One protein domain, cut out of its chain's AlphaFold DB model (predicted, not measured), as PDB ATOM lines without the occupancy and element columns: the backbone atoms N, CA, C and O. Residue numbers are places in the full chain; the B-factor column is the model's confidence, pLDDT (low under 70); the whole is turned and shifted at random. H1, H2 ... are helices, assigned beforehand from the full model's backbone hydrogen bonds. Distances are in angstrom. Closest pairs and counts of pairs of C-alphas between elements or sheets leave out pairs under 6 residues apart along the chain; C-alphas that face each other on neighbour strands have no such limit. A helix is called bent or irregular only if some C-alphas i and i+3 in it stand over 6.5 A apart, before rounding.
ATOM      1  N   VAL A 169      16.931  27.815  19.707       68.25
ATOM      2  CA  VAL A 169      16.887  27.189  21.040       68.25
ATOM      3  C   VAL A 169      16.008  25.948  20.971       68.25
ATOM      4  O   VAL A 169      16.408  24.875  21.416       68.25
ATOM      5  N   GLN A 170      14.858  26.077  20.309       69.69
ATOM      6  CA  GLN A 170      13.916  24.985  20.089       69.69
ATOM      7  C   GLN A 170      14.528  23.849  19.263       69.69
ATOM      8  O   GLN A 170      14.353  22.686  19.610       69.69
ATOM      9  N   LEU A 171      15.300  24.177  18.216       68.62
ATOM     10  CA  LEU A 171      16.044  23.193  17.420       68.62
ATOM     11  C   LEU A 171      16.973  22.345  18.302       68.62
ATOM     12  O   LEU A 171      16.997  21.121  18.192       68.62
ATOM     13  N   VAL A 172      17.724  22.994  19.194       73.06
ATOM     14  CA  VAL A 172      18.646  22.291  20.092       73.06
ATOM     15  C   VAL A 172      17.889  21.468  21.131       73.06
ATOM     16  O   VAL A 172      18.248  20.321  21.379       73.06
ATOM     17  N   TRP A 173      16.822  22.014  21.711       81.12
ATOM     18  CA  TRP A 173      15.995  21.328  22.703       81.12
ATOM     19  C   TRP A 173      15.293  20.094  22.138       81.12
ATOM     20  O   TRP A 173      15.357  19.029  22.746       81.12
ATOM     21  N   ALA A 174      14.688  20.188  20.957       71.50
ATOM     22  CA  ALA A 174      14.097  19.030  20.291       71.50
ATOM     23  C   ALA A 174      15.162  17.967  19.976       71.50
ATOM     24  O   ALA A 174      14.969  16.799  20.301       71.50
ATOM     25  N   SER A 175      16.337  18.367  19.475       73.12
ATOM     26  CA  SER A 175      17.447  17.431  19.248       73.12
ATOM     27  C   SER A 175      17.917  16.732  20.533       73.12
ATOM     28  O   SER A 175      18.185  15.530  20.537       73.12
ATOM     29  N   LEU A 176      17.975  17.455  21.653       76.81
ATOM     30  CA  LEU A 176      18.316  16.875  22.951       76.81
ATOM     31  C   LEU A 176      17.256  15.890  23.441       76.81
ATOM     32  O   LEU A 176      17.616  14.812  23.905       76.81
ATOM     33  N   ALA A 177      15.970  16.241  23.357       74.94
ATOM     34  CA  ALA A 177      14.876  15.334  23.713       74.94
ATOM     35  C   ALA A 177      14.941  14.043  22.875       74.94
ATOM     36  O   ALA A 177      14.866  12.939  23.412       74.94
ATOM     37  N   ASP A 178      15.223  14.185  21.580       63.75
ATOM     38  CA  ASP A 178      15.362  13.095  20.615       63.75
ATOM     39  C   ASP A 178      16.573  12.180  20.867       63.75
ATOM     40  O   ASP A 178      16.474  10.955  20.777       63.75
ATOM     41  N   ALA A 179      17.735  12.749  21.194       62.94
ATOM     42  CA  ALA A 179      18.960  11.996  21.481       62.94
ATOM     43  C   ALA A 179      18.917  11.267  22.842       62.94
ATOM     44  O   ALA A 179      19.815  10.475  23.180       62.94
ATOM     45  N   ASN A 180      17.889  11.547  23.645       55.59
ATOM     46  CA  ASN A 180      17.745  11.095  25.021       55.59
ATOM     47  C   ASN A 180      16.622  10.062  25.214       55.59
ATOM     48  O   ASN A 180      16.171   9.864  26.340       55.59
ATOM     49  N   ASP A 181      16.256   9.336  24.150       53.72
ATOM     50  CA  ASP A 181      15.223   8.280  24.085       53.72
ATOM     51  C   ASP A 181      15.536   7.008  24.929       53.72
ATOM     52  O   ASP A 181      15.022   5.921  24.675       53.72
ATOM     53  N   ARG A 182      16.422   7.115  25.931       50.34
ATOM     54  CA  ARG A 182      16.721   6.077  26.931       50.34
ATOM     55  C   ARG A 182      16.458   6.632  28.332       50.34
ATOM     56  O   ARG A 182      16.750   7.799  28.591       50.34
ATOM     57  N   ASP A 183      15.988   5.771  29.230       53.34
ATOM     58  CA  ASP A 183      15.541   6.058  30.611       53.34
ATOM     59  C   ASP A 183      16.569   6.796  31.500       53.34
ATOM     60  O   ASP A 183      16.260   7.306  32.573       53.34
ATOM     61  N   ASP A 184      17.807   6.936  31.031       52.81
ATOM     62  CA  ASP A 184      18.946   7.416  31.796       52.81
ATOM     63  C   ASP A 184      19.348   8.861  31.469       52.81
ATOM     64  O   ASP A 184      20.546   9.125  31.352       52.81
ATOM     65  N   LYS A 185      18.440   9.828  31.288       56.78
ATOM     66  CA  LYS A 185      18.870  11.220  30.979       56.78
ATOM     67  C   LYS A 185      17.994  12.359  31.522       56.78
ATOM     68  O   LYS A 185      18.154  13.494  31.098       56.78
ATOM     69  N   GLU A 186      17.109  12.092  32.473       75.31
ATOM     70  CA  GLU A 186      16.194  13.102  33.028       75.31
ATOM     71  C   GLU A 186      16.875  13.856  34.174       75.31
ATOM     72  O   GLU A 186      17.258  13.235  35.167       75.31
ATOM     73  N   LEU A 187      17.060  15.175  34.061       75.12
ATOM     74  CA  LEU A 187      17.805  15.927  35.074       75.12
ATOM     75  C   LEU A 187      17.055  15.946  36.410       75.12
ATOM     76  O   LEU A 187      17.631  15.675  37.466       75.12
ATOM     77  N   ILE A 188      15.757  16.230  36.341       74.88
ATOM     78  CA  ILE A 188      14.910  16.445  37.513       74.88
ATOM     79  C   ILE A 188      14.756  15.176  38.371       74.88
ATOM     80  O   ILE A 188      14.980  15.259  39.576       74.88
ATOM     81  N   PRO A 189      14.481  13.983  37.815       73.12
ATOM     82  CA  PRO A 189      14.435  12.736  38.584       73.12
ATOM     83  C   PRO A 189      15.806  12.262  39.078       73.12
ATOM     84  O   PRO A 189      15.883  11.473  40.020       73.12
ATOM     85  N   ARG A 190      16.907  12.714  38.459       84.00
ATOM     86  CA  ARG A 190      18.274  12.325  38.848       84.00
ATOM     87  C   ARG A 190      18.814  13.096  40.035       84.00
ATOM     88  O   ARG A 190      19.596  12.540  40.811       84.00
ATOM     89  N   ILE A 191      18.420  14.356  40.164       87.31
ATOM     90  CA  ILE A 191      18.722  15.158  41.342       87.31
ATOM     91  C   ILE A 191      17.646  14.847  42.376       87.31
ATOM     92  O   ILE A 191      16.503  15.280  42.284       87.31
ATOM     93  N   THR A 192      18.010  14.054  43.381       86.38
ATOM     94  CA  THR A 192      17.086  13.712  44.464       86.38
ATOM     95  C   THR A 192      16.650  14.973  45.205       86.38
ATOM     96  O   THR A 192      17.504  15.788  45.568       86.38
ATOM     97  N   ASP A 193      15.343  15.080  45.466       86.12
ATOM     98  CA  ASP A 193      14.713  16.243  46.102       86.12
ATOM     99  C   ASP A 193      14.958  17.542  45.311       86.12
ATOM    100  O   ASP A 193      15.318  18.577  45.863       86.12
ATOM    101  N   PHE A 194      14.821  17.469  43.979       88.00
ATOM    102  CA  PHE A 194      15.058  18.605  43.087       88.00
ATOM    103  C   PHE A 194      14.216  19.826  43.456       88.00
ATOM    104  O   PHE A 194      14.743  20.934  43.476       88.00
ATOM    105  N   ASP A 195      12.936  19.623  43.793       85.62
ATOM    106  CA  ASP A 195      12.007  20.700  44.154       85.62
ATOM    107  C   ASP A 195      12.538  21.584  45.300       85.62
ATOM    108  O   ASP A 195      12.307  22.791  45.287       85.62
ATOM    109  N   SER A 196      13.274  21.019  46.268       85.31
ATOM    110  CA  SER A 196      13.858  21.787  47.379       85.31
ATOM    111  C   SER A 196      15.171  22.492  47.022       85.31
ATOM    112  O   SER A 196      15.605  23.365  47.769       85.31
ATOM    113  N   LYS A 197      15.784  22.132  45.886       88.62
ATOM    114  CA  LYS A 197      17.103  22.600  45.423       88.62
ATOM    115  C   LYS A 197      17.046  23.473  44.169       88.62
ATOM    116  O   LYS A 197      18.098  23.830  43.638       88.62
ATOM    117  N   VAL A 198      15.855  23.763  43.635       87.25
ATOM    118  CA  VAL A 198      15.685  24.477  42.353       87.25
ATOM    119  C   VAL A 198      16.479  25.781  42.333       87.25
ATOM    120  O   VAL A 198      17.185  26.045  41.362       87.25
ATOM    121  N   ASP A 199      16.419  26.563  43.413       86.12
ATOM    122  CA  ASP A 199      17.106  27.853  43.505       86.12
ATOM    123  C   ASP A 199      18.639  27.683  43.483       86.12
ATOM    124  O   ASP A 199      19.334  28.407  42.764       86.12
ATOM    125  N   GLU A 200      19.194  26.702  44.206       89.38
ATOM    126  CA  GLU A 200      20.629  26.402  44.177       89.38
ATOM    127  C   GLU A 200      21.088  25.853  42.822       89.38
ATOM    128  O   GLU A 200      22.169  26.223  42.351       89.38
ATOM    129  N   VAL A 201      20.287  24.991  42.188       91.12
ATOM    130  CA  VAL A 201      20.559  24.455  40.846       91.12
ATOM    131  C   VAL A 201      20.576  25.583  39.820       91.12
ATOM    132  O   VAL A 201      21.553  25.723  39.082       91.12
ATOM    133  N   SER A 202      19.540  26.422  39.805       89.50
ATOM    134  CA  SER A 202      19.455  27.596  38.935       89.50
ATOM    135  C   SER A 202      20.635  28.536  39.154       89.50
ATOM    136  O   SER A 202      21.274  28.951  38.186       89.50
ATOM    137  N   ALA A 203      20.995  28.827  40.408       90.44
ATOM    138  CA  ALA A 203      22.144  29.673  40.722       90.44
ATOM    139  C   ALA A 203      23.470  29.064  40.239       90.44
ATOM    140  O   ALA A 203      24.325  29.788  39.723       90.44
ATOM    141  N   TYR A 204      23.649  27.749  40.384       93.50
ATOM    142  CA  TYR A 204      24.833  27.042  39.900       93.50
ATOM    143  C   TYR A 204      24.945  27.106  38.372       93.50
ATOM    144  O   TYR A 204      25.971  27.550  37.852       93.50
ATOM    145  N   LEU A 205      23.877  26.734  37.657       93.19
ATOM    146  CA  LEU A 205      23.835  26.749  36.194       93.19
ATOM    147  C   LEU A 205      23.993  28.164  35.631       93.19
ATOM    148  O   LEU A 205      24.777  28.363  34.706       93.19
ATOM    149  N   SER A 206      23.328  29.157  36.225       92.31
ATOM    150  CA  SER A 206      23.459  30.567  35.839       92.31
ATOM    151  C   SER A 206      24.897  31.069  35.983       92.31
ATOM    152  O   SER A 206      25.424  31.706  35.075       92.31
ATOM    153  N   ARG A 207      25.573  30.761  37.098       92.94
ATOM    154  CA  ARG A 207      26.978  31.157  37.294       92.94
ATOM    155  C   ARG A 207      27.897  30.482  36.286       92.94
ATOM    156  O   ARG A 207      28.718  31.158  35.674       92.94
ATOM    157  N   LEU A 208      27.745  29.172  36.090       94.44
ATOM    158  CA  LEU A 208      28.535  28.438  35.107       94.44
ATOM    159  C   LEU A 208      28.326  29.010  33.696       94.44
ATOM    160  O   LEU A 208      29.299  29.252  32.990       94.44
ATOM    161  N   ALA A 209      27.084  29.301  33.307       94.12
ATOM    162  CA  ALA A 209      26.758  29.905  32.018       94.12
ATOM    163  C   ALA A 209      27.356  31.309  31.848       94.12
ATOM    164  O   ALA A 209      27.873  31.620  30.776       94.12
ATOM    165  N   GLN A 210      27.360  32.132  32.900       94.19
ATOM    166  CA  GLN A 210      28.003  33.447  32.877       94.19
ATOM    167  C   GLN A 210      29.518  33.337  32.642       94.19
ATOM    168  O   GLN A 210      30.081  34.088  31.846       94.19
ATOM    169  N   GLU A 211      30.187  32.392  33.304       94.44
ATOM    170  CA  GLU A 211      31.616  32.131  33.092       94.44
ATOM    171  C   GLU A 211      31.891  31.577  31.684       94.44
ATOM    172  O   GLU A 211      32.846  31.986  31.023       94.44
ATOM    173  N   LEU A 212      31.025  30.687  31.192       94.12
ATOM    174  CA  LEU A 212      31.099  30.113  29.847       94.12
ATOM    175  C   LEU A 212      30.951  31.179  28.753       94.12
ATOM    176  O   LEU A 212      31.763  31.199  27.829       94.12
ATOM    177  N   LYS A 213      29.994  32.102  28.896       91.75
ATOM    178  CA  LYS A 213      29.762  33.234  27.977       91.75
ATOM    179  C   LYS A 213      30.999  34.134  27.838       91.75
ATOM    180  O   LYS A 213      31.301  34.643  26.768       91.75
ATOM    181  N   ASN A 214      31.781  34.279  28.909       88.38
ATOM    182  CA  ASN A 214      33.013  35.077  28.904       88.38
ATOM    183  C   ASN A 214      34.265  34.289  28.460       88.38
ATOM    184  O   ASN A 214      35.371  34.839  28.411       88.38
ATOM    185  N   SER A 215      34.126  32.999  28.145       91.94
ATOM    186  CA  SER A 215      35.246  32.094  27.898       91.94
ATOM    187  C   SER A 215      35.554  31.962  26.408       91.94
ATOM    188  O   SER A 215      34.919  31.198  25.685       91.94
ATOM    189  N   LYS A 216      36.626  32.622  25.949       90.06
ATOM    190  CA  LYS A 216      37.152  32.431  24.580       90.06
ATOM    191  C   LYS A 216      37.507  30.971  24.287       90.06
ATOM    192  O   LYS A 216      37.358  30.511  23.158       90.06
ATOM    193  N   ASP A 217      37.956  30.244  25.309       93.62
ATOM    194  CA  ASP A 217      38.326  28.835  25.184       93.62
ATOM    195  C   ASP A 217      37.106  27.954  24.886       93.62
ATOM    196  O   ASP A 217      37.240  26.965  24.170       93.62
ATOM    197  N   LEU A 218      35.911  28.325  25.370       94.88
ATOM    198  CA  LEU A 218      34.677  27.627  25.013       94.88
ATOM    199  C   LEU A 218      34.363  27.801  23.527       94.88
ATOM    200  O   LEU A 218      34.083  26.817  22.849       94.88
ATOM    201  N   THR A 219      34.442  29.030  23.010       91.69
ATOM    202  CA  THR A 219      34.201  29.311  21.587       91.69
ATOM    203  C   THR A 219      35.129  28.478  20.698       91.69
ATOM    204  O   THR A 219      34.690  27.900  19.704       91.69
ATOM    205  N   VAL A 220      36.407  28.366  21.077       93.44
ATOM    206  CA  VAL A 220      37.384  27.525  20.370       93.44
ATOM    207  C   VAL A 220      37.015  26.045  20.468       93.44
ATOM    208  O   VAL A 220      36.985  25.373  19.441       93.44
ATOM    209  N   ALA A 221      36.693  25.542  21.662       94.75
ATOM    210  CA  ALA A 221      36.350  24.135  21.869       94.75
ATOM    211  C   ALA A 221      35.088  23.719  21.090       94.75
ATOM    212  O   ALA A 221      35.091  22.696  20.408       94.75
ATOM    213  N   VAL A 222      34.034  24.539  21.117       91.44
ATOM    214  CA  VAL A 222      32.801  24.308  20.347       91.44
ATOM    215  C   VAL A 222      33.089  24.341  18.845       91.44
ATOM    216  O   VAL A 222      32.652  23.451  18.122       91.44
ATOM    217  N   SER A 223      33.880  25.302  18.363       90.56
ATOM    218  CA  SER A 223      34.289  25.350  16.952       90.56
ATOM    219  C   SER A 223      35.111  24.119  16.541       90.56
ATOM    220  O   SER A 223      34.884  23.529  15.483       90.56
ATOM    221  N   ASN A 224      36.029  23.663  17.394       91.25
ATOM    222  CA  ASN A 224      36.778  22.431  17.156       91.25
ATOM    223  C   ASN A 224      35.845  21.217  17.097       91.25
ATOM    224  O   ASN A 224      36.010  20.384  16.207       91.25
ATOM    225  N   TYR A 225      34.833  21.151  17.964       90.75
ATOM    226  CA  TYR A 225      33.817  20.099  17.944       90.75
ATOM    227  C   TYR A 225      32.961  20.110  16.673       90.75
ATOM    228  O   TYR A 225      32.723  19.062  16.076       90.75
ATOM    229  N   VAL A 226      32.562  21.287  16.182       86.25
ATOM    230  CA  VAL A 226      31.857  21.417  14.893       86.25
ATOM    231  C   VAL A 226      32.667  20.778  13.758       86.25
ATOM    232  O   VAL A 226      32.095  20.089  12.915       86.25
ATOM    233  N   ASN A 227      33.990  20.963  13.765       84.88
ATOM    234  CA  ASN A 227      34.880  20.507  12.697       84.88
ATOM    235  C   ASN A 227      35.355  19.052  12.847       84.88
ATOM    236  O   ASN A 227      35.522  18.362  11.844       84.88
ATOM    237  N   LYS A 228      35.607  18.593  14.077       87.50
ATOM    238  CA  LYS A 228      36.232  17.290  14.371       87.50
ATOM    239  C   LYS A 228      35.271  16.271  14.994       87.50
ATOM    240  O   LYS A 228      35.619  15.103  15.112       87.50
ATOM    241  N   GLY A 229      34.066  16.689  15.384       84.31
ATOM    242  CA  GLY A 229      33.089  15.833  16.059       84.31
ATOM    243  C   GLY A 229      33.600  15.301  17.399       84.31
ATOM    244  O   GLY A 229      34.311  16.002  18.121       84.31
ATOM    245  N   GLU A 230      33.255  14.048  17.705       86.56
ATOM    246  CA  GLU A 230      33.496  13.400  19.005       86.56
ATOM    247  C   GLU A 230      34.962  13.448  19.463       86.56
ATOM    248  O   GLU A 230      35.236  13.562  20.656       86.56
ATOM    249  N   GLU A 231      35.922  13.460  18.535       88.06
ATOM    250  CA  GLU A 231      37.354  13.577  18.853       88.06
ATOM    251  C   GLU A 231      37.689  14.851  19.651       88.06
ATOM    252  O   GLU A 231      38.618  14.860  20.462       88.06
ATOM    253  N   ALA A 232      36.916  15.925  19.459       91.00
ATOM    254  CA  ALA A 232      37.086  17.200  20.151       91.00
ATOM    255  C   ALA A 232      36.148  17.377  21.358       91.00
ATOM    256  O   ALA A 232      36.206  18.415  22.019       91.00
ATOM    257  N   ARG A 233      35.326  16.376  21.709       92.75
ATOM    258  CA  ARG A 233      34.431  16.440  22.879       92.75
ATOM    259  C   ARG A 233      35.184  16.790  24.160       92.75
ATOM    260  O   ARG A 233      34.778  17.677  24.907       92.75
ATOM    261  N   SER A 234      36.328  16.131  24.367       94.31
ATOM    262  CA  SER A 234      37.153  16.306  25.569       94.31
ATOM    263  C   SER A 234      37.654  17.743  25.767       94.31
ATOM    264  O   SER A 234      38.053  18.111  26.870       94.31
ATOM    265  N   GLU A 235      37.655  18.576  24.722       96.00
ATOM    266  CA  GLU A 235      38.015  19.989  24.829       96.00
ATOM    267  C   GLU A 235      36.922  20.788  25.553       96.00
ATOM    268  O   GLU A 235      37.239  21.579  26.442       96.00
ATOM    269  N   ILE A 236      35.645  20.530  25.245       94.56
ATOM    270  CA  ILE A 236      34.495  21.153  25.922       94.56
ATOM    271  C   ILE A 236      34.461  20.728  27.396       94.56
ATOM    272  O   ILE A 236      34.351  21.572  28.288       94.56
ATOM    273  N   GLU A 237      34.651  19.434  27.666       94.81
ATOM    274  CA  GLU A 237      34.688  18.878  29.028       94.81
ATOM    275  C   GLU A 237      35.799  19.516  29.877       94.81
ATOM    276  O   GLU A 237      35.570  19.914  31.022       94.81
ATOM    277  N   LYS A 238      37.001  19.691  29.308       95.38
ATOM    278  CA  LYS A 238      38.126  20.361  29.983       95.38
ATOM    279  C   LYS A 238      37.829  21.823  30.296       95.38
ATOM    280  O   LYS A 238      38.203  22.295  31.373       95.38
ATOM    281  N   VAL A 239      37.180  22.546  29.378       95.94
ATOM    282  CA  VAL A 239      36.780  23.940  29.617       95.94
ATOM    283  C   VAL A 239      35.840  24.011  30.817       95.94
ATOM    284  O   VAL A 239      36.104  24.790  31.732       95.94
ATOM    285  N   ILE A 240      34.811  23.163  30.856       94.38
ATOM    286  CA  ILE A 240      33.830  23.138  31.948       94.38
ATOM    287  C   ILE A 240      34.484  22.724  33.263       94.38
ATOM    288  O   ILE A 240      34.376  23.461  34.237       94.38
ATOM    289  N   SER A 241      35.250  21.629  33.293       92.56
ATOM    290  CA  SER A 241      35.956  21.167  34.499       92.56
ATOM    291  C   SER A 241      36.836  22.263  35.119       92.56
ATOM    292  O   SER A 241      36.792  22.505  36.327       92.56
ATOM    293  N   ARG A 242      37.581  23.003  34.287       92.38
ATOM    294  CA  ARG A 242      38.428  24.116  34.739       92.38
ATOM    295  C   ARG A 242      37.624  25.302  35.279       92.38
ATOM    296  O   ARG A 242      38.111  25.987  36.175       92.38
ATOM    297  N   LEU A 243      36.455  25.595  34.708       91.19
ATOM    298  CA  LEU A 243      35.591  26.688  35.169       91.19
ATOM    299  C   LEU A 243      34.874  26.316  36.468       91.19
ATOM    300  O   LEU A 243      34.849  27.123  37.390       91.19
ATOM    301  N   VAL A 244      34.395  25.078  36.582       88.19
ATOM    302  CA  VAL A 244      33.763  24.553  37.800       88.19
ATOM    303  C   VAL A 244      34.713  24.637  38.992       88.19
ATOM    304  O   VAL A 244      34.306  25.106  40.048       88.19
ATOM    305  N   GLY A 245      35.997  24.306  38.813       79.25
ATOM    306  CA  GLY A 245      37.011  24.447  39.867       79.25
ATOM    307  C   GLY A 245      37.283  25.888  40.333       79.25
ATOM    308  O   GLY A 245      38.033  26.080  41.287       79.25
ATOM    309  N   LYS A 246      36.713  26.900  39.667       82.00
ATOM    310  CA  LYS A 246      36.811  28.323  40.035       82.00
ATOM    311  C   LYS A 246      35.507  28.892  40.588       82.00
ATOM    312  O   LYS A 246      35.512  30.025  41.068       82.00
ATOM    313  N   LEU A 247      34.398  28.157  40.484       84.44
ATOM    314  CA  LEU A 247      33.125  28.615  41.021       84.44
ATOM    315  C   LEU A 247      33.205  28.638  42.557       84.44
ATOM    316  O   LEU A 247      33.795  27.732  43.145       84.44
ATOM    317  N   PRO A 248      32.621  29.652  43.224       76.62
ATOM    318  CA  PRO A 248      32.518  29.653  44.677       76.62
ATOM    319  C   PRO A 248      31.782  28.401  45.150       76.62
ATOM    320  O   PRO A 248      30.875  27.933  44.450       76.62
ATOM    321  N   ASP A 249      32.115  27.920  46.350       71.62
ATOM    322  CA  ASP A 249      31.451  26.760  46.938       71.62
ATOM    323  C   ASP A 249      29.928  26.932  46.887       71.62
ATOM    324  O   ASP A 249      29.343  27.877  47.422       71.62
ATOM    325  N   SER A 250      29.293  26.012  46.167       79.56
ATOM    326  CA  SER A 250      27.848  25.827  46.168       79.56
ATOM    327  C   SER A 250      27.496  24.779  47.219       79.56
ATOM    328  O   SER A 250      28.216  23.789  47.368       79.56
ATOM    329  N   ASN A 251      26.361  24.983  47.893       84.50
ATOM    330  CA  ASN A 251      25.789  24.041  48.860       84.50
ATOM    331  C   ASN A 251      25.297  22.735  48.208       84.50
ATOM    332  O   ASN A 251      24.894  21.813  48.918       84.50
ATOM    333  N   LEU A 252      25.310  22.642  46.873       90.00
ATOM    334  CA  LEU A 252      24.948  21.417  46.169       90.00
ATOM    335  C   LEU A 252      25.969  20.301  46.451       90.00
ATOM    336  O   LEU A 252      27.179  20.545  46.406       90.00
ATOM    337  N   PRO A 253      25.513  19.056  46.671       91.56
ATOM    338  CA  PRO A 253      26.392  17.895  46.714       91.56
ATOM    339  C   PRO A 253      27.223  17.755  45.430       91.56
ATOM    340  O   PRO A 253      26.725  18.001  44.332       91.56
ATOM    341  N   GLU A 254      28.461  17.265  45.542       90.25
ATOM    342  CA  GLU A 254      29.350  17.046  44.383       90.25
ATOM    343  C   GLU A 254      28.734  16.139  43.310       90.25
ATOM    344  O   GLU A 254      28.935  16.350  42.115       90.25
ATOM    345  N   ARG A 255      27.918  15.163  43.723       91.88
ATOM    346  CA  ARG A 255      27.151  14.322  42.797       91.88
ATOM    347  C   ARG A 255      26.204  15.151  41.925       91.88
ATOM    348  O   ARG A 255      26.176  14.951  40.714       91.88
ATOM    349  N   ASP A 256      25.452  16.067  42.532       92.62
ATOM    350  CA  ASP A 256      24.456  16.891  41.840       92.62
ATOM    351  C   ASP A 256      25.162  17.881  40.899       92.62
ATOM    352  O   ASP A 256      24.767  18.024  39.744       92.62
ATOM    353  N   LYS A 257      26.287  18.472  41.336       91.38
ATOM    354  CA  LYS A 257      27.161  19.287  40.469       91.38
ATOM    355  C   LYS A 257      27.664  18.496  39.261       91.38
ATOM    356  O   LYS A 257      27.637  19.006  38.145       91.38
ATOM    357  N   GLY A 258      28.095  17.249  39.466       91.31
ATOM    358  CA  GLY A 258      28.528  16.354  38.390       91.31
ATOM    359  C   GLY A 258      27.435  16.125  37.343       91.31
ATOM    360  O   GLY A 258      27.695  16.273  36.152       91.31
ATOM    361  N   ILE A 259      26.201  15.857  37.782       91.44
ATOM    362  CA  ILE A 259      25.041  15.701  36.890       91.44
ATOM    363  C   ILE A 259      24.795  16.988  36.086       91.44
ATOM    364  O   ILE A 259      24.619  16.930  34.871       91.44
ATOM    365  N   LEU A 260      24.816  18.151  36.744       92.88
ATOM    366  CA  LEU A 260      24.589  19.450  36.101       92.88
ATOM    367  C   LEU A 260      25.685  19.815  35.090       92.88
ATOM    368  O   LEU A 260      25.398  20.412  34.057       92.88
ATOM    369  N   ASN A 261      26.936  19.441  35.351       92.62
ATOM    370  CA  ASN A 261      28.038  19.683  34.419       92.62
ATOM    371  C   ASN A 261      27.892  18.852  33.144       92.62
ATOM    372  O   ASN A 261      28.014  19.397  32.048       92.62
ATOM    373  N   GLU A 262      27.577  17.561  33.280       91.12
ATOM    374  CA  GLU A 262      27.284  16.686  32.137       91.12
ATOM    375  C   GLU A 262      26.071  17.175  31.343       91.12
ATOM    376  O   GLU A 262      26.053  17.112  30.114       91.12
ATOM    377  N   TYR A 263      25.077  17.726  32.034       91.38
ATOM    378  CA  TYR A 263      23.921  18.342  31.402       91.38
ATOM    379  C   TYR A 263      24.311  19.547  30.533       91.38
ATOM    380  O   TYR A 263      23.949  19.614  29.358       91.38
ATOM    381  N   VAL A 264      25.129  20.465  31.057       93.69
ATOM    382  CA  VAL A 264      25.645  21.604  30.277       93.69
ATOM    383  C   VAL A 264      26.491  21.134  29.090       93.69
ATOM    384  O   VAL A 264      26.337  21.670  27.991       93.69
ATOM    385  N   ILE A 265      27.336  20.110  29.274       93.00
ATOM    386  CA  ILE A 265      28.097  19.486  28.180       93.00
ATOM    387  C   ILE A 265      27.138  19.005  27.088       93.00
ATOM    388  O   ILE A 265      27.298  19.395  25.935       93.00
ATOM    389  N   ALA A 266      26.114  18.221  27.436       89.81
ATOM    390  CA  ALA A 266      25.152  17.697  26.471       89.81
ATOM    391  C   ALA A 266      24.477  18.816  25.660       89.81
ATOM    392  O   ALA A 266      24.427  18.739  24.432       89.81
ATOM    393  N   HIS A 267      24.039  19.891  26.322       92.38
ATOM    394  CA  HIS A 267      23.446  21.050  25.653       92.38
ATOM    395  C   HIS A 267      24.414  21.747  24.685       92.38
ATOM    396  O   HIS A 267      23.993  22.172  23.610       92.38
ATOM    397  N   LEU A 268      25.695  21.866  25.039       92.56
ATOM    398  CA  LEU A 268      26.713  22.475  24.178       92.56
ATOM    399  C   LEU A 268      27.058  21.598  22.973       92.56
ATOM    400  O   LEU A 268      27.218  22.120  21.870       92.56
ATOM    401  N   LEU A 269      27.144  20.279  23.165       89.44
ATOM    402  CA  LEU A 269      27.365  19.329  22.073       89.44
ATOM    403  C   LEU A 269      26.190  19.359  21.090       89.44
ATOM    404  O   LEU A 269      26.409  19.492  19.888       89.44
ATOM    405  N   ALA A 270      24.953  19.342  21.596       84.44
ATOM    406  CA  ALA A 270      23.759  19.423  20.761       84.44
ATOM    407  C   ALA A 270      23.651  20.763  20.020       84.44
ATOM    408  O   ALA A 270      23.305  20.776  18.838       84.44
ATOM    409  N   PHE A 271      24.001  21.879  20.669       85.12
ATOM    410  CA  PHE A 271      24.108  23.182  20.011       85.12
ATOM    411  C   PHE A 271      25.127  23.145  18.864       85.12
ATOM    412  O   PHE A 271      24.819  23.524  17.734       85.12
ATOM    413  N   ALA A 272      26.326  22.624  19.117       85.31
ATOM    414  CA  ALA A 272      27.380  22.543  18.114       85.31
ATOM    415  C   ALA A 272      26.988  21.653  16.917       85.31
ATOM    416  O   ALA A 272      27.203  22.012  15.757       85.31
ATOM    417  N   GLU A 273      26.396  20.491  17.186       77.12
ATOM    418  CA  GLU A 273      26.007  19.523  16.161       77.12
ATOM    419  C   GLU A 273      24.825  19.963  15.321       77.12
ATOM    420  O   GLU A 273      24.857  19.804  14.101       77.12
ATOM    421  N   ASN A 274      23.791  20.496  15.959       70.06
ATOM    422  CA  ASN A 274      22.513  20.692  15.296       70.06
ATOM    423  C   ASN A 274      22.348  22.138  14.859       70.06
ATOM    424  O   ASN A 274      21.869  22.381  13.764       70.06
ATOM    425  N   TYR A 275      22.828  23.110  15.628       70.50
ATOM    426  CA  TYR A 275      22.766  24.496  15.191       70.50
ATOM    427  C   TYR A 275      23.978  24.881  14.334       70.50
ATOM    428  O   TYR A 275      23.837  25.214  13.151       70.50
ATOM    429  N   CYS A 276      25.190  24.789  14.891       72.56
ATOM    430  CA  CYS A 276      26.371  25.334  14.224       72.56
ATOM    431  C   CYS A 276      26.706  24.604  12.916       72.56
ATOM    432  O   CYS A 276      26.984  25.274  11.923       72.56
ATOM    433  N   LYS A 277      26.651  23.264  12.847       66.75
ATOM    434  CA  LYS A 277      26.932  22.548  11.580       66.75
ATOM    435  C   LYS A 277      25.949  22.920  10.465       66.75
ATOM    436  O   LYS A 277      26.377  23.110   9.328       66.75
ATOM    437  N   GLN A 278      24.665  23.101  10.779       63.44
ATOM    438  CA  GLN A 278      23.653  23.496   9.789       63.44
ATOM    439  C   GLN A 278      23.870  24.922   9.275       63.44
ATOM    440  O   GLN A 278      23.665  25.207   8.095       63.44
ATOM    441  N   ARG A 279      24.350  25.814  10.144       63.84
ATOM    442  CA  ARG A 279      24.659  27.213   9.819       63.84
ATOM    443  C   ARG A 279      26.112  27.435   9.380       63.84
ATOM    444  O   ARG A 279      26.556  28.576   9.327       63.84
ATOM    445  N   LYS A 280      26.853  26.376   9.024       62.59
ATOM    446  CA  LYS A 280      28.264  26.440   8.584       62.59
ATOM    447  C   LYS A 280      29.203  27.107   9.605       62.59
ATOM    448  O   LYS A 280      30.066  27.900   9.240       62.59
ATOM    449  N   GLY A 281      29.052  26.760  10.879       57.75
ATOM    450  CA  GLY A 281      29.931  27.189  11.967       57.75
ATOM    451  C   GLY A 281      29.569  28.535  12.593       57.75
ATOM    452  O   GLY A 281      30.429  29.135  13.237       57.75
ATOM    453  N   ASP A 282      28.335  29.022  12.422       69.88
ATOM    454  CA  ASP A 282      27.904  30.243  13.107       69.88
ATOM    455  C   ASP A 282      27.760  29.997  14.615       69.88
ATOM    456  O   ASP A 282      26.840  29.322  15.079       69.88
ATOM    457  N   ILE A 283      28.738  30.498  15.370       77.69
ATOM    458  CA  ILE A 283      28.847  30.353  16.826       77.69
ATOM    459  C   ILE A 283      28.396  31.611  17.574       77.69
ATOM    460  O   ILE A 283      28.399  31.632  18.802       77.69
ATOM    461  N   LYS A 284      28.013  32.677  16.858       81.19
ATOM    462  CA  LYS A 284      27.660  33.964  17.478       81.19
ATOM    463  C   LYS A 284      26.433  33.866  18.384       81.19
ATOM    464  O   LYS A 284      26.327  34.635  19.331       81.19
ATOM    465  N   ASP A 285      25.568  32.887  18.141       85.19
ATOM    466  CA  ASP A 285      24.365  32.651  18.942       85.19
ATOM    467  C   ASP A 285      24.609  31.787  20.187       85.19
ATOM    468  O   ASP A 285      23.671  31.534  20.942       85.19
ATOM    469  N   LEU A 286      25.849  31.341  20.438       90.12
ATOM    470  CA  LEU A 286      26.188  30.560  21.634       90.12
ATOM    471  C   LEU A 286      25.876  31.340  22.915       90.12
ATOM    472  O   LEU A 286      25.306  30.792  23.855       90.12
ATOM    473  N   ASP A 287      26.202  32.629  22.932       90.81
ATOM    474  CA  ASP A 287      25.938  33.520  24.059       90.81
ATOM    475  C   ASP A 287      24.436  33.655  24.331       90.81
ATOM    476  O   ASP A 287      24.001  33.540  25.478       90.81
ATOM    477  N   THR A 288      23.645  33.855  23.273       88.81
ATOM    478  CA  THR A 288      22.181  33.928  23.349       88.81
ATOM    479  C   THR A 288      21.597  32.598  23.818       88.81
ATOM    480  O   THR A 288      20.715  32.575  24.672       88.81
ATOM    481  N   TYR A 289      22.111  31.473  23.316       90.06
ATOM    482  CA  TYR A 289      21.677  30.142  23.729       90.06
ATOM    483  C   TYR A 289      21.946  29.879  25.216       90.06
ATOM    484  O   TYR A 289      21.048  29.432  25.931       90.06
ATOM    485  N   LEU A 290      23.159  30.184  25.694       93.12
ATOM    486  CA  LEU A 290      23.531  30.065  27.108       93.12
ATOM    487  C   LEU A 290      22.666  30.969  27.992       93.12
ATOM    488  O   LEU A 290      22.257  30.568  29.082       93.12
ATOM    489  N   GLU A 291      22.364  32.173  27.510       91.19
ATOM    490  CA  GLU A 291      21.511  33.119  28.213       91.19
ATOM    491  C   GLU A 291      20.080  32.612  28.354       91.19
ATOM    492  O   GLU A 291      19.580  32.483  29.470       91.19
ATOM    493  N   LEU A 292      19.445  32.251  27.244       87.69
ATOM    494  CA  LEU A 292      18.069  31.769  27.240       87.69
ATOM    495  C   LEU A 292      17.918  30.440  27.991       87.69
ATOM    496  O   LEU A 292      16.950  30.259  28.727       87.69
ATOM    497  N   THR A 293      18.882  29.526  27.843       91.00
ATOM    498  CA  THR A 293      18.805  28.181  28.429       91.00
ATOM    499  C   THR A 293      19.170  28.174  29.912       91.00
ATOM    500  O   THR A 293      18.464  27.566  30.708       91.00
ATOM    501  N   PHE A 294      20.245  28.843  30.331       91.81
ATOM    502  CA  PHE A 294      20.768  28.672  31.694       91.81
ATOM    503  C   PHE A 294      20.635  29.911  32.576       91.81
ATOM    504  O   PHE A 294      20.339  29.761  33.759       91.81
ATOM    505  N   LEU A 295      20.813  31.120  32.033       88.50
ATOM    506  CA  LEU A 295      20.677  32.361  32.815       88.50
ATOM    507  C   LEU A 295      19.208  32.737  33.045       88.50
ATOM    508  O   LEU A 295      18.848  33.231  34.110       88.50
ATOM    509  N   GLN A 296      18.352  32.483  32.056       86.62
ATOM    510  CA  GLN A 296      16.910  32.737  32.135       86.62
ATOM    511  C   GLN A 296      16.103  31.507  32.579       86.62
ATOM    512  O   GLN A 296      14.875  31.530  32.531       86.62
ATOM    513  N   ASN A 297      16.778  30.455  33.060       87.19
ATOM    514  CA  ASN A 297      16.186  29.190  33.511       87.19
ATOM    515  C   ASN A 297      15.423  28.385  32.436       87.19
ATOM    516  O   ASN A 297      14.632  27.513  32.795       87.19
ATOM    517  N   GLY A 298      15.691  28.605  31.143       89.62
ATOM    518  CA  GLY A 298      15.070  27.842  30.053       89.62
ATOM    519  C   GLY A 298      15.296  26.327  30.123       89.62
ATOM    520  O   GLY A 298      14.501  25.562  29.596       89.62
ATOM    521  N   PHE A 299      16.318  25.853  30.838       89.81
ATOM    522  CA  PHE A 299      16.529  24.426  31.085       89.81
ATOM    523  C   PHE A 299      15.330  23.763  31.782       89.81
ATOM    524  O   PHE A 299      15.057  22.594  31.545       89.81
ATOM    525  N   LEU A 300      14.574  24.497  32.603       90.25
ATOM    526  CA  LEU A 300      13.381  23.964  33.267       90.25
ATOM    527  C   LEU A 300      12.195  23.852  32.308       90.25
ATOM    528  O   LEU A 300      11.402  22.921  32.417       90.25
TER     529      LEU A 300
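AT A GLANCE: This is residues 169 to 300 of the 448 residues of an uncharacterized protein of Thermofilum sp (UniProt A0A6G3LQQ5). H5 makes the core; H1 and H2 pack on it, H4 folds back on itself beside it, and H3 and H6 lie side by side. The printed part has 132 residues with six named helices, all helix. It is compact, radius of gyration of the C-alphas 14.1 A, spanning 42 by 33 by 26 A.

HOW THE PARTS SIT: Find H1, residues 169 to 179; it touches H5, residues 254 to 276, closest at the C-alphas of Val 172 and Phe 271, 5.5 A. H3, residues 194 to 213, touches H6, residues 286 to 295, opposite ways at a shallow tilt of 22 degrees. H4, residues 216 to 244, assigned as one helix by its hydrogen bonds, is bent, C-alphas 227 and 230 being 9.6 A apart. In H1 and H6 every O i to N i+4 pair is within hydrogen-bond range.

IN THESE COORDINATES: Find C-alpha 169 at (16.887, 27.189, 21.040) and C-alpha 295 at (20.677, 32.361, 32.815).

THE WHOLE: The printed part has no cut; residues 178 to 185, among others, have pLDDT under 70.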